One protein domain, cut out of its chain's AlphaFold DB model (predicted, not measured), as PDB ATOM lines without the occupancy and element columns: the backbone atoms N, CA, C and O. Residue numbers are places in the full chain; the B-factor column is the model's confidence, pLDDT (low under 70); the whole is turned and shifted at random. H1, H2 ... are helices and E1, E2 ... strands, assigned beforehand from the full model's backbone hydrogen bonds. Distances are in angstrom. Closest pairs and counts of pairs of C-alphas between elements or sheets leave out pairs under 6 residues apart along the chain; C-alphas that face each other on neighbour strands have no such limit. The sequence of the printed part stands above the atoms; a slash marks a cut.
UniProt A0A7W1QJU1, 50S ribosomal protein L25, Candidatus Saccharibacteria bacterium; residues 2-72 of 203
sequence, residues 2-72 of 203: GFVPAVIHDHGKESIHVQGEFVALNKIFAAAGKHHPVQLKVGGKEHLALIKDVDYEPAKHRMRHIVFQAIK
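This is residues 2 to 72 of the 203 residues of the protein "50S ribosomal protein L25" of Candidatus Saccharibacteria bacterium (UniProt A0A7W1QJU1). One five-stranded sheet curls like part of a barrel round a single helix, H1. The sheet is folded back on itself, with E2 and E1 facing E4 and E3 across the hinge strand E5, and the long hairpin of E4 and E5 runs out to one end of the domain. The printed part has 71 residues with five named strands and one named helix, in the chain order E1 E2 H1 E3 E4 E5; the mixed sheet has the order E2 E1 E5 E4 E3, and the class is mixed, helices and strands. The whole is compact, with a radius of gyration of the C-alphas of 11.7 A, and its outline is elongated, spanning 35 by 21 by 21 A.

Start in the sheet with E1, residues 3 to 9: find C-alpha 3 at (31.097, -43.737, -32.446), from which the strand runs 19.2 A. E2 is residues 16 to 21. E5, residues 62 to 70, runs 23.7 A and ends at C-alpha 70 at (35.845, -24.309, -37.458). E4, residues 45 to 57, is the longest strand, 30.1 A, and bends by 80 degrees at residue 48. E3 is residues 38 to 42. H1, residues 22 to 32, begins at C-alpha 22 at (33.661, -41.840, -28.027) and measures 15.1 A.

Look first at E1 and E5, parallel at 24 degrees, where N 68 and O 7 are 2.8 A apart. On the other side of E1, E2 is antiparallel to it at 148 degrees and forms a hairpin with it; N 6 and O 18 are 2.9 A apart. E3, E4 and E5 form a meander, each strand the antiparallel neighbour of the one before. E4 pairs in a staggered way: with E3 over residues 45 to 49, where N 40 and O 47 are 2.8 A apart, and with E5 over residues 49 to 57, where N 64 and O 55 are 2.8 A apart. The edge strands E2 and E3 come closest at the C-alphas of Val 18 and Val 42, 7.8 A apart, while E1 and E3 are apart. H1 is on the sheet, which curls round it; its closest C-alphas to E1 are those of Phe 22 and Phe 3, 5.4 A apart. In H1 every O i to N i+4 pair is within hydrogen-bond range.

The two C-alphas farthest apart, those of Ala 59 and Lys 72, are 36.3 A apart. The printed part has no cut and no long link; the link from E1 to E2 is short and the others are tight. The mean pLDDT of the printed part is 87.3, and Gly 12 is the one printed residue under 70.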
ATOM      1  N   GLY A   2      31.992 -47.333 -29.409       79.94
ATOM      2  CA  GLY A   2      30.907 -46.410 -29.743       79.94
ATOM      3  C   GLY A   2      31.465 -45.245 -30.546       79.94
ATOM      4  O   GLY A   2      32.463 -44.652 -30.138       79.94
ATOM      5  N   PHE A   3      30.834 -44.948 -31.678       87.81
ATOM      6  CA  PHE A   3      31.097 -43.737 -32.446       87.81
ATOM      7  C   PHE A   3      30.087 -42.670 -32.041       87.81
ATOM      8  O   PHE A   3      28.919 -42.983 -31.806       87.81
ATOM      9  N   VAL A   4      30.544 -41.426 -31.952       91.12
ATOM     10  CA  VAL A   4      29.699 -40.258 -31.704       91.12
ATOM     11  C   VAL A   4      29.601 -39.476 -33.015       91.12
ATOM     12  O   VAL A   4      30.650 -39.155 -33.589       91.12
ATOM     13  N   PRO A   5      28.390 -39.196 -33.534       92.19
ATOM     14  CA  PRO A   5      28.218 -38.274 -34.647       92.19
ATOM     15  C   PRO A   5      28.656 -36.867 -34.243       92.19
ATOM     16  O   PRO A   5      28.431 -36.434 -33.115       92.19
ATOM     17  N   ALA A   6      29.264 -36.153 -35.179       91.69
ATOM     18  CA  ALA A   6      29.712 -34.790 -34.973       91.69
ATOM     19  C   ALA A   6      29.512 -33.959 -36.240       91.69
ATOM     20  O   ALA A   6      29.589 -34.480 -37.357       91.69
ATOM     21  N   VAL A   7      29.297 -32.661 -36.067       92.81
ATOM     22  CA  VAL A   7      29.167 -31.705 -37.172       92.81
ATOM     23  C   VAL A   7      30.251 -30.647 -37.037       92.81
ATOM     24  O   VAL A   7      30.495 -30.149 -35.942       92.81
ATOM     25  N   ILE A   8      30.909 -30.315 -38.149       91.12
ATOM     26  CA  ILE A   8      31.866 -29.213 -38.241       91.12
ATOM     27  C   ILE A   8      31.254 -28.123 -39.121       91.12
ATOM     28  O   ILE A   8      31.135 -28.288 -40.338       91.12
ATOM     29  N   HIS A   9      30.883 -27.001 -38.512       89.19
ATOM     30  CA  HIS A   9      30.451 -25.802 -39.222       89.19
ATOM     31  C   HIS A   9      31.677 -24.989 -39.653       89.19
ATOM     32  O   HIS A   9      32.405 -24.462 -38.815       89.19
ATOM     33  N   ASP A  10      31.920 -24.878 -40.958       80.12
ATOM     34  CA  ASP A  10      32.943 -24.000 -41.534       80.12
ATOM     35  C   ASP A  10      32.275 -22.689 -41.977       80.12
ATOM     36  O   ASP A  10      31.289 -22.739 -42.710       80.12
ATOM     37  N   HIS A  11      32.769 -21.534 -41.503       73.25
ATOM     38  CA  HIS A  11      32.142 -20.205 -41.631       73.25
ATOM     39  C   HIS A  11      31.501 -19.965 -43.019       73.25
ATOM     40  O   HIS A  11      32.197 -19.672 -43.994       73.25
ATOM     41  N   GLY A  12      30.169 -20.067 -43.099       69.06
ATOM     42  CA  GLY A  12      29.388 -19.811 -44.317       69.06
ATOM     43  C   GLY A  12      29.464 -20.880 -45.420       69.06
ATOM     44  O   GLY A  12      29.014 -20.611 -46.533       69.06
ATOM     45  N   LYS A  13      30.024 -22.067 -45.153       81.00
ATOM     46  CA  LYS A  13      30.084 -23.208 -46.088       81.00
ATOM     47  C   LYS A  13      29.154 -24.349 -45.653       81.00
ATOM     48  O   LYS A  13      28.549 -24.309 -44.583       81.00
ATOM     49  N   GLU A  14      29.057 -25.394 -46.477       80.69
ATOM     50  CA  GLU A  14      28.378 -26.635 -46.089       80.69
ATOM     51  C   GLU A  14      29.015 -27.258 -44.838       80.69
ATOM     52  O   GLU A  14      30.237 -27.288 -44.681       80.69
ATOM     53  N   SER A  15      28.169 -27.765 -43.942       88.19
ATOM     54  CA  SER A  15      28.604 -28.329 -42.663       88.19
ATOM     55  C   SER A  15      29.058 -29.779 -42.833       88.19
ATOM     56  O   SER A  15      28.308 -30.631 -43.317       88.19
ATOM     57  N   ILE A  16      30.293 -30.074 -42.426       89.00
ATOM     58  CA  ILE A  16      30.907 -31.388 -42.629       89.00
ATOM     59  C   ILE A  16      30.419 -32.332 -41.531       89.00
ATOM     60  O   ILE A  16      30.716 -32.141 -40.353       89.00
ATOM     61  N   HIS A  17      29.681 -33.366 -41.924       90.56
ATOM     62  CA  HIS A  17      29.198 -34.404 -41.019       90.56
ATOM     63  C   HIS A  17      30.270 -35.491 -40.879       90.56
ATOM     64  O   HIS A  17      30.715 -36.064 -41.876       90.56
ATOM     65  N   VAL A  18      30.700 -35.771 -39.649       90.56
ATOM     66  CA  VAL A  18      31.763 -36.736 -39.334       90.56
ATOM     67  C   VAL A  18      31.350 -37.639 -38.167       90.56
ATOM     68  O   VAL A  18      30.313 -37.444 -37.536       90.56
ATOM     69  N   GLN A  19      32.155 -38.658 -37.873       90.88
ATOM     70  CA  GLN A  19      31.987 -39.501 -36.690       90.88
ATOM     71  C   GLN A  19      33.350 -39.720 -36.033       90.88
ATOM     72  O   GLN A  19      34.321 -40.029 -36.723       90.88
ATOM     73  N   GLY A  20      33.427 -39.559 -34.713       88.44
ATOM     74  CA  GLY A  20      34.642 -39.807 -33.932       88.44
ATOM     75  C   GLY A  20      34.456 -40.941 -32.928       88.44
ATOM     76  O   GLY A  20      33.332 -41.301 -32.577       88.44
ATOM     77  N   GLU A  21      35.554 -41.525 -32.447       90.75
ATOM     78  CA  GLU A  21      35.480 -42.506 -31.361       90.75
ATOM     79  C   GLU A  21      35.112 -41.813 -30.041       90.75
ATOM     80  O   GLU A  21      35.766 -40.851 -29.636       90.75
ATOM     81  N   PHE A  22      34.115 -42.348 -29.327       88.44
ATOM     82  CA  PHE A  22      33.661 -41.840 -28.027       88.44
ATOM     83  C   PHE A  22      34.806 -41.621 -27.025       88.44
ATOM     84  O   PHE A  22      34.833 -40.605 -26.339       88.44
ATOM     85  N   VAL A  23      35.764 -42.551 -26.940       88.81
ATOM     86  CA  VAL A  23      36.865 -42.479 -25.960       88.81
ATOM     87  C   VAL A  23      37.854 -41.361 -26.304       88.81
ATOM     88  O   VAL A  23      38.346 -40.685 -25.403       88.81
ATOM     89  N   ALA A  24      38.124 -41.137 -27.593       87.88
ATOM     90  CA  ALA A  24      38.981 -40.046 -28.049       87.88
ATOM     91  C   ALA A  24      38.294 -38.685 -27.862       87.88
ATOM     92  O   ALA A  24      38.882 -37.783 -27.272       87.88
ATOM     93  N   LEU A  25      37.034 -38.556 -28.292       88.06
ATOM     94  CA  LEU A  25      36.262 -37.316 -28.173       88.06
ATOM     95  C   LEU A  25      36.038 -36.896 -26.716       88.06
ATOM     96  O   LEU A  25      36.201 -35.725 -26.395       88.06
ATOM     97  N   ASN A  26      35.727 -37.839 -25.823       88.44
ATOM     98  CA  ASN A  26      35.518 -37.546 -24.405       88.44
ATOM     99  C   ASN A  26      36.829 -37.083 -23.729       88.44
ATOM    100  O   ASN A  26      36.828 -36.083 -23.020       88.44
ATOM    101  N   LYS A  27      37.976 -37.706 -24.052       88.12
ATOM    102  CA  LYS A  27      39.300 -37.225 -23.605       88.12
ATOM    103  C   LYS A  27      39.650 -35.833 -24.136       88.12
ATOM    104  O   LYS A  27      40.232 -35.048 -23.400       88.12
ATOM    105  N   ILE A  28      39.319 -35.539 -25.395       87.06
ATOM    106  CA  ILE A  28      39.545 -34.216 -25.993       87.06
ATOM    107  C   ILE A  28      38.669 -33.170 -25.295       87.06
ATOM    108  O   ILE A  28      39.191 -32.156 -24.852       87.06
ATOM    109  N   PHE A  29      37.373 -33.438 -25.115       87.31
ATOM    110  CA  PHE A  29      36.463 -32.529 -24.412       87.31
ATOM    111  C   PHE A  29      36.887 -32.285 -22.956       87.31
ATOM    112  O   PHE A  29      36.931 -31.140 -22.523       87.31
ATOM    113  N   ALA A  30      37.295 -33.325 -22.224       85.50
ATOM    114  CA  ALA A  30      37.784 -33.192 -20.849       85.50
ATOM    115  C   ALA A  30      39.106 -32.403 -20.716       85.50
ATOM    116  O   ALA A  30      39.429 -31.957 -19.620       85.50
ATOM    117  N   ALA A  31      39.869 -32.237 -21.804       82.88
ATOM    118  CA  ALA A  31      41.127 -31.483 -21.823       82.88
ATOM    119  C   ALA A  31      41.014 -30.086 -22.469       82.88
ATOM    120  O   ALA A  31      41.869 -29.243 -22.219       82.88
ATOM    121  N   ALA A  32      40.000 -29.854 -23.310       82.06
ATOM    122  CA  ALA A  32      39.815 -28.620 -24.082       82.06
ATOM    123  C   ALA A  32      38.556 -27.811 -23.700       82.06
ATOM    124  O   ALA A  32      38.443 -26.634 -24.046       82.06
ATOM    125  N   GLY A  33      37.585 -28.436 -23.027       84.19
ATOM    126  CA  GLY A  33      36.290 -27.839 -22.705       84.19
ATOM    127  C   GLY A  33      35.557 -27.294 -23.938       84.19
ATOM    128  O   GLY A  33      35.626 -27.865 -25.027       84.19
ATOM    129  N   LYS A  34      34.864 -26.164 -23.752       83.50
ATOM    130  CA  LYS A  34      34.288 -25.328 -24.823       83.50
ATOM    131  C   LYS A  34      35.170 -24.117 -25.193       83.50
ATOM    132  O   LYS A  34      34.781 -23.309 -26.032       83.50
ATOM    133  N   HIS A  35      36.346 -23.977 -24.574       83.44
ATOM    134  CA  HIS A  35      37.184 -22.773 -24.655       83.44
ATOM    135  C   HIS A  35      38.512 -22.976 -25.400       83.44
ATOM    136  O   HIS A  35      39.018 -22.030 -25.997       83.44
ATOM    137  N   HIS A  36      39.080 -24.186 -25.417       85.44
ATOM    138  CA  HIS A  36      40.360 -24.434 -26.076       85.44
ATOM    139  C   HIS A  36      40.165 -24.943 -27.517       85.44
ATOM    140  O   HIS A  36      39.375 -25.865 -27.748       85.44
ATOM    141  N   PRO A  37      40.883 -24.394 -28.514       87.19
ATOM    142  CA  PRO A  37      40.742 -24.821 -29.899       87.19
ATOM    143  C   PRO A  37      41.412 -26.180 -30.158       87.19
ATOM    144  O   PRO A  37      42.559 -26.422 -29.787       87.19
ATOM    145  N   VAL A  38      40.705 -27.070 -30.854       88.62
ATOM    146  CA  VAL A  38      41.124 -28.442 -31.168       88.62
ATOM    147  C   VAL A  38      41.437 -28.617 -32.657       88.62
ATOM    148  O   VAL A  38      40.816 -28.005 -33.528       88.62
ATOM    149  N   GLN A  39      42.408 -29.479 -32.971       88.50
ATOM    150  CA  GLN A  39      42.866 -29.736 -34.342       88.50
ATOM    151  C   GLN A  39      42.316 -31.077 -34.847       88.50
ATOM    152  O   GLN A  39      42.827 -32.153 -34.532       88.50
ATOM    153  N   LEU A  40      41.238 -31.009 -35.626       87.50
ATOM    154  CA  LEU A  40      40.503 -32.158 -36.154       87.50
ATOM    155  C   LEU A  40      41.121 -32.632 -37.474       87.50
ATOM    156  O   LEU A  40      41.420 -31.816 -38.345       87.50
ATOM    157  N   LYS A  41      41.269 -33.950 -37.662       87.06
ATOM    158  CA  LYS A  41      41.750 -34.535 -38.926       87.06
ATOM    159  C   LYS A  41      40.610 -35.241 -39.653       87.06
ATOM    160  O   LYS A  41      40.109 -36.257 -39.178       87.06
ATOM    161  N   VAL A  42      40.205 -34.711 -40.806       84.62
ATOM    162  CA  VAL A  42      39.040 -35.173 -41.582       84.62
ATOM    163  C   VAL A  42      39.444 -35.340 -43.043       84.62
ATOM    164  O   VAL A  42      39.947 -34.409 -43.664       84.62
ATOM    165  N   GLY A  43      39.271 -36.542 -43.604       78.75
ATOM    166  CA  GLY A  43      39.607 -36.816 -45.011       78.75
ATOM    167  C   GLY A  43      41.069 -36.523 -45.392       78.75
ATOM    168  O   GLY A  43      41.341 -36.175 -46.536       78.75
ATOM    169  N   GLY A  44      41.998 -36.598 -44.432       82.06
ATOM    170  CA  GLY A  44      43.412 -36.243 -44.619       82.06
ATOM    171  C   GLY A  44      43.734 -34.744 -44.530       82.06
ATOM    172  O   GLY A  44      44.898 -34.378 -44.661       82.06
ATOM    173  N   LYS A  45      42.741 -33.878 -44.285       83.50
ATOM    174  CA  LYS A  45      42.923 -32.441 -44.027       83.50
ATOM    175  C   LYS A  45      42.857 -32.147 -42.534       83.50
ATOM    176  O   LYS A  45      42.172 -32.846 -41.790       83.50
ATOM    177  N   GLU A  46      43.544 -31.093 -42.112       87.12
ATOM    178  CA  GLU A  46      43.511 -30.601 -40.735       87.12
ATOM    179  C   GLU A  46      42.643 -29.346 -40.646       87.12
ATOM    180  O   GLU A  46      42.776 -28.432 -41.460       87.12
ATOM    181  N   HIS A  47      41.753 -29.314 -39.658       85.81
ATOM    182  CA  HIS A  47      40.821 -28.224 -39.400       85.81
ATOM    183  C   HIS A  47      40.984 -27.773 -37.946       85.81
ATOM    184  O   HIS A  47      40.878 -28.591 -37.034       85.81
ATOM    185  N   LEU A  48      41.233 -26.481 -37.725       88.88
ATOM    186  CA  LEU A  48      41.193 -25.886 -36.389       88.88
ATOM    187  C   LEU A  48      39.738 -25.542 -36.056       88.88
ATOM    188  O   LEU A  48      39.076 -24.875 -36.854       88.88
ATOM    189  N   ALA A  49      39.238 -25.996 -34.910       90.12
ATOM    190  CA  ALA A  49      37.852 -25.797 -34.505       90.12
ATOM    191  C   ALA A  49      37.707 -25.612 -32.990       90.12
ATOM    192  O   ALA A  49      38.505 -26.133 -32.222       90.12
ATOM    193  N   LEU A  50      36.664 -24.907 -32.565       90.62
ATOM    194  CA  LEU A  50      36.213 -24.830 -31.178       90.62
ATOM    195  C   LEU A  50      35.025 -25.784 -30.971       90.62
ATOM    196  O   LEU A  50      34.273 -26.049 -31.911       90.62
ATOM    197  N   ILE A  51      34.842 -26.301 -29.757       91.31
ATOM    198  CA  ILE A  51      33.647 -27.068 -29.376       91.31
ATOM    199  C   ILE A  51      32.584 -26.063 -28.925       91.31
ATOM    200  O   ILE A  51      32.734 -25.475 -27.859       91.31
ATOM    201  N   LYS A  52      31.530 -25.848 -29.724       88.50
ATOM    202  CA  LYS A  52      30.451 -24.908 -29.361       88.50
ATOM    203  C   LYS A  52      29.379 -25.584 -28.507       88.50
ATOM    204  O   LYS A  52      28.904 -24.975 -27.556       88.50
ATOM    205  N   ASP A  53      29.037 -26.845 -28.788       89.88
ATOM    206  CA  ASP A  53      28.050 -27.579 -27.986       89.88
ATOM    207  C   ASP A  53      28.283 -29.099 -27.932       89.88
ATOM    208  O   ASP A  53      28.920 -29.679 -28.817       89.88
ATOM    209  N   VAL A  54      27.773 -29.748 -26.878       90.69
ATOM    210  CA  VAL A  54      27.910 -31.189 -26.625       90.69
ATOM    211  C   VAL A  54      26.617 -31.772 -26.048       90.69
ATOM    212  O   VAL A  54      26.276 -31.570 -24.885       90.69
ATOM    213  N   ASP A  55      25.947 -32.600 -26.843       91.88
ATOM    214  CA  ASP A  55      24.779 -33.368 -26.424       91.88
ATOM    215  C   ASP A  55      25.167 -34.529 -25.497       91.88
ATOM    216  O   ASP A  55      25.987 -35.376 -25.868       91.88
ATOM    217  N   TYR A  56      24.470 -34.680 -24.368       91.00
ATOM    218  CA  TYR A  56      24.578 -35.848 -23.487       91.00
ATOM    219  C   TYR A  56      23.268 -36.649 -23.424       91.00
ATOM    220  O   TYR A  56      22.170 -36.100 -23.423       91.00
ATOM    221  N   GLU A  57      23.370 -37.979 -23.358       90.19
ATOM    222  CA  GLU A  57      22.250 -38.869 -23.054       90.19
ATOM    223  C   GLU A  57      21.898 -38.754 -21.556       90.19
ATOM    224  O   GLU A  57      22.679 -39.242 -20.733       90.19
ATOM    225  N   PRO A  58      20.733 -38.199 -21.162       87.62
ATOM    226  CA  PRO A  58      20.440 -37.906 -19.754       87.62
ATOM    227  C   PRO A  58      20.373 -39.164 -18.875       87.62
ATOM    228  O   PRO A  58      20.760 -39.128 -17.715       87.62
ATOM    229  N   ALA A  59      19.954 -40.304 -19.436       91.12
ATOM    230  CA  ALA A  59      19.816 -41.565 -18.703       91.12
ATOM    231  C   ALA A  59      21.141 -42.313 -18.447       91.12
ATOM    232  O   ALA A  59      21.158 -43.261 -17.663       91.12
ATOM    233  N   LYS A  60      22.238 -41.953 -19.133       85.81
ATOM    234  CA  LYS A  60      23.546 -42.636 -19.007       85.81
ATOM    235  C   LYS A  60      24.745 -41.689 -18.893       85.81
ATOM    236  O   LYS A  60      25.875 -42.163 -18.814       85.81
ATOM    237  N   HIS A  61      24.510 -40.379 -18.951       84.19
ATOM    238  CA  HIS A  61      25.516 -39.318 -19.000       84.19
ATOM    239  C   HIS A  61      26.598 -39.534 -20.082       84.19
ATOM    240  O   HIS A  61      27.792 -39.319 -19.876       84.19
ATOM    241  N   ARG A  62      26.187 -40.009 -21.267       85.88
ATOM    242  CA  ARG A  62      27.093 -40.309 -22.389       85.88
ATOM    243  C   ARG A  62      26.981 -39.256 -23.478       85.88
ATOM    244  O   ARG A  62      25.882 -39.030 -23.971       85.88
ATOM    245  N   MET A  63      28.114 -38.701 -23.907       88.44
ATOM    246  CA  MET A  63      28.211 -37.873 -25.112       88.44
ATOM    247  C   MET A  63      27.519 -38.575 -26.299       88.44
ATOM    248  O   MET A  63      27.893 -39.690 -26.675       88.44
ATOM    249  N   ARG A  64      26.480 -37.928 -26.829       91.12
ATOM    250  CA  ARG A  64      25.542 -38.418 -27.851       91.12
ATOM    251  C   ARG A  64      25.819 -37.794 -29.217       91.12
ATOM    252  O   ARG A  64      25.648 -38.468 -30.229       91.12
ATOM    253  N   HIS A  65      26.233 -36.532 -29.231       92.19
ATOM    254  CA  HIS A  65      26.574 -35.744 -30.411       92.19
ATOM    255  C   HIS A  65      27.454 -34.551 -29.979       92.19
ATOM    256  O   HIS A  65      27.458 -34.188 -28.803       92.19
ATOM    257  N   ILE A  66      28.249 -33.985 -30.889       92.31
ATOM    258  CA  ILE A  66      29.156 -32.861 -30.594       92.31
ATOM    259  C   ILE A  66      29.254 -31.903 -31.787       92.31
ATOM    260  O   ILE A  66      29.443 -32.327 -32.930       92.31
ATOM    261  N   VAL A  67      29.127 -30.607 -31.507       92.31
ATOM    262  CA  VAL A  67      29.144 -29.530 -32.499       92.31
ATOM    263  C   VAL A  67      30.472 -28.789 -32.431       92.31
ATOM    264  O   VAL A  67      30.808 -28.146 -31.433       92.31
ATOM    265  N   PHE A  68      31.210 -28.850 -33.533       92.12
ATOM    266  CA  PHE A  68      32.431 -28.097 -33.750       92.12
ATOM    267  C   PHE A  68      32.159 -26.898 -34.661       92.12
ATOM    268  O   PHE A  68      31.531 -27.020 -35.715       92.12
ATOM    269  N   GLN A  69      32.707 -25.747 -34.303       90.75
ATOM    270  CA  GLN A  69      32.786 -24.572 -35.163       90.75
ATOM    271  C   GLN A  69      34.233 -24.457 -35.638       90.75
ATOM    272  O   GLN A  69      35.125 -24.296 -34.813       90.75
ATOM    273  N   ALA A  70      34.506 -24.584 -36.937       89.94
ATOM    274  CA  ALA A  70      35.845 -24.309 -37.458       89.94
ATOM    275  C   ALA A  70      36.164 -22.818 -37.271       89.94
ATOM    276  O   ALA A  70      35.271 -21.992 -37.432       89.94
ATOM    277  N   ILE A  71      37.413 -22.479 -36.943       88.50
ATOM    278  CA  ILE A  71      37.829 -21.115 -36.567       88.50
ATOM    279  C   ILE A  71      39.103 -20.675 -37.298       88.50
ATOM    280  O   ILE A  71      39.875 -21.495 -37.803       88.50
ATOM    281  N   LYS A  72      39.366 -19.363 -37.310       85.50
ATOM    282  CA  LYS A  72      40.602 -18.762 -37.840       85.50
ATOM    283  C   LYS A  72      41.357 -18.060 -36.710       85.50
ATOM    284  O   LYS A  72      40.744 -17.421 -35.869       85.50
TER     285      LYS A  72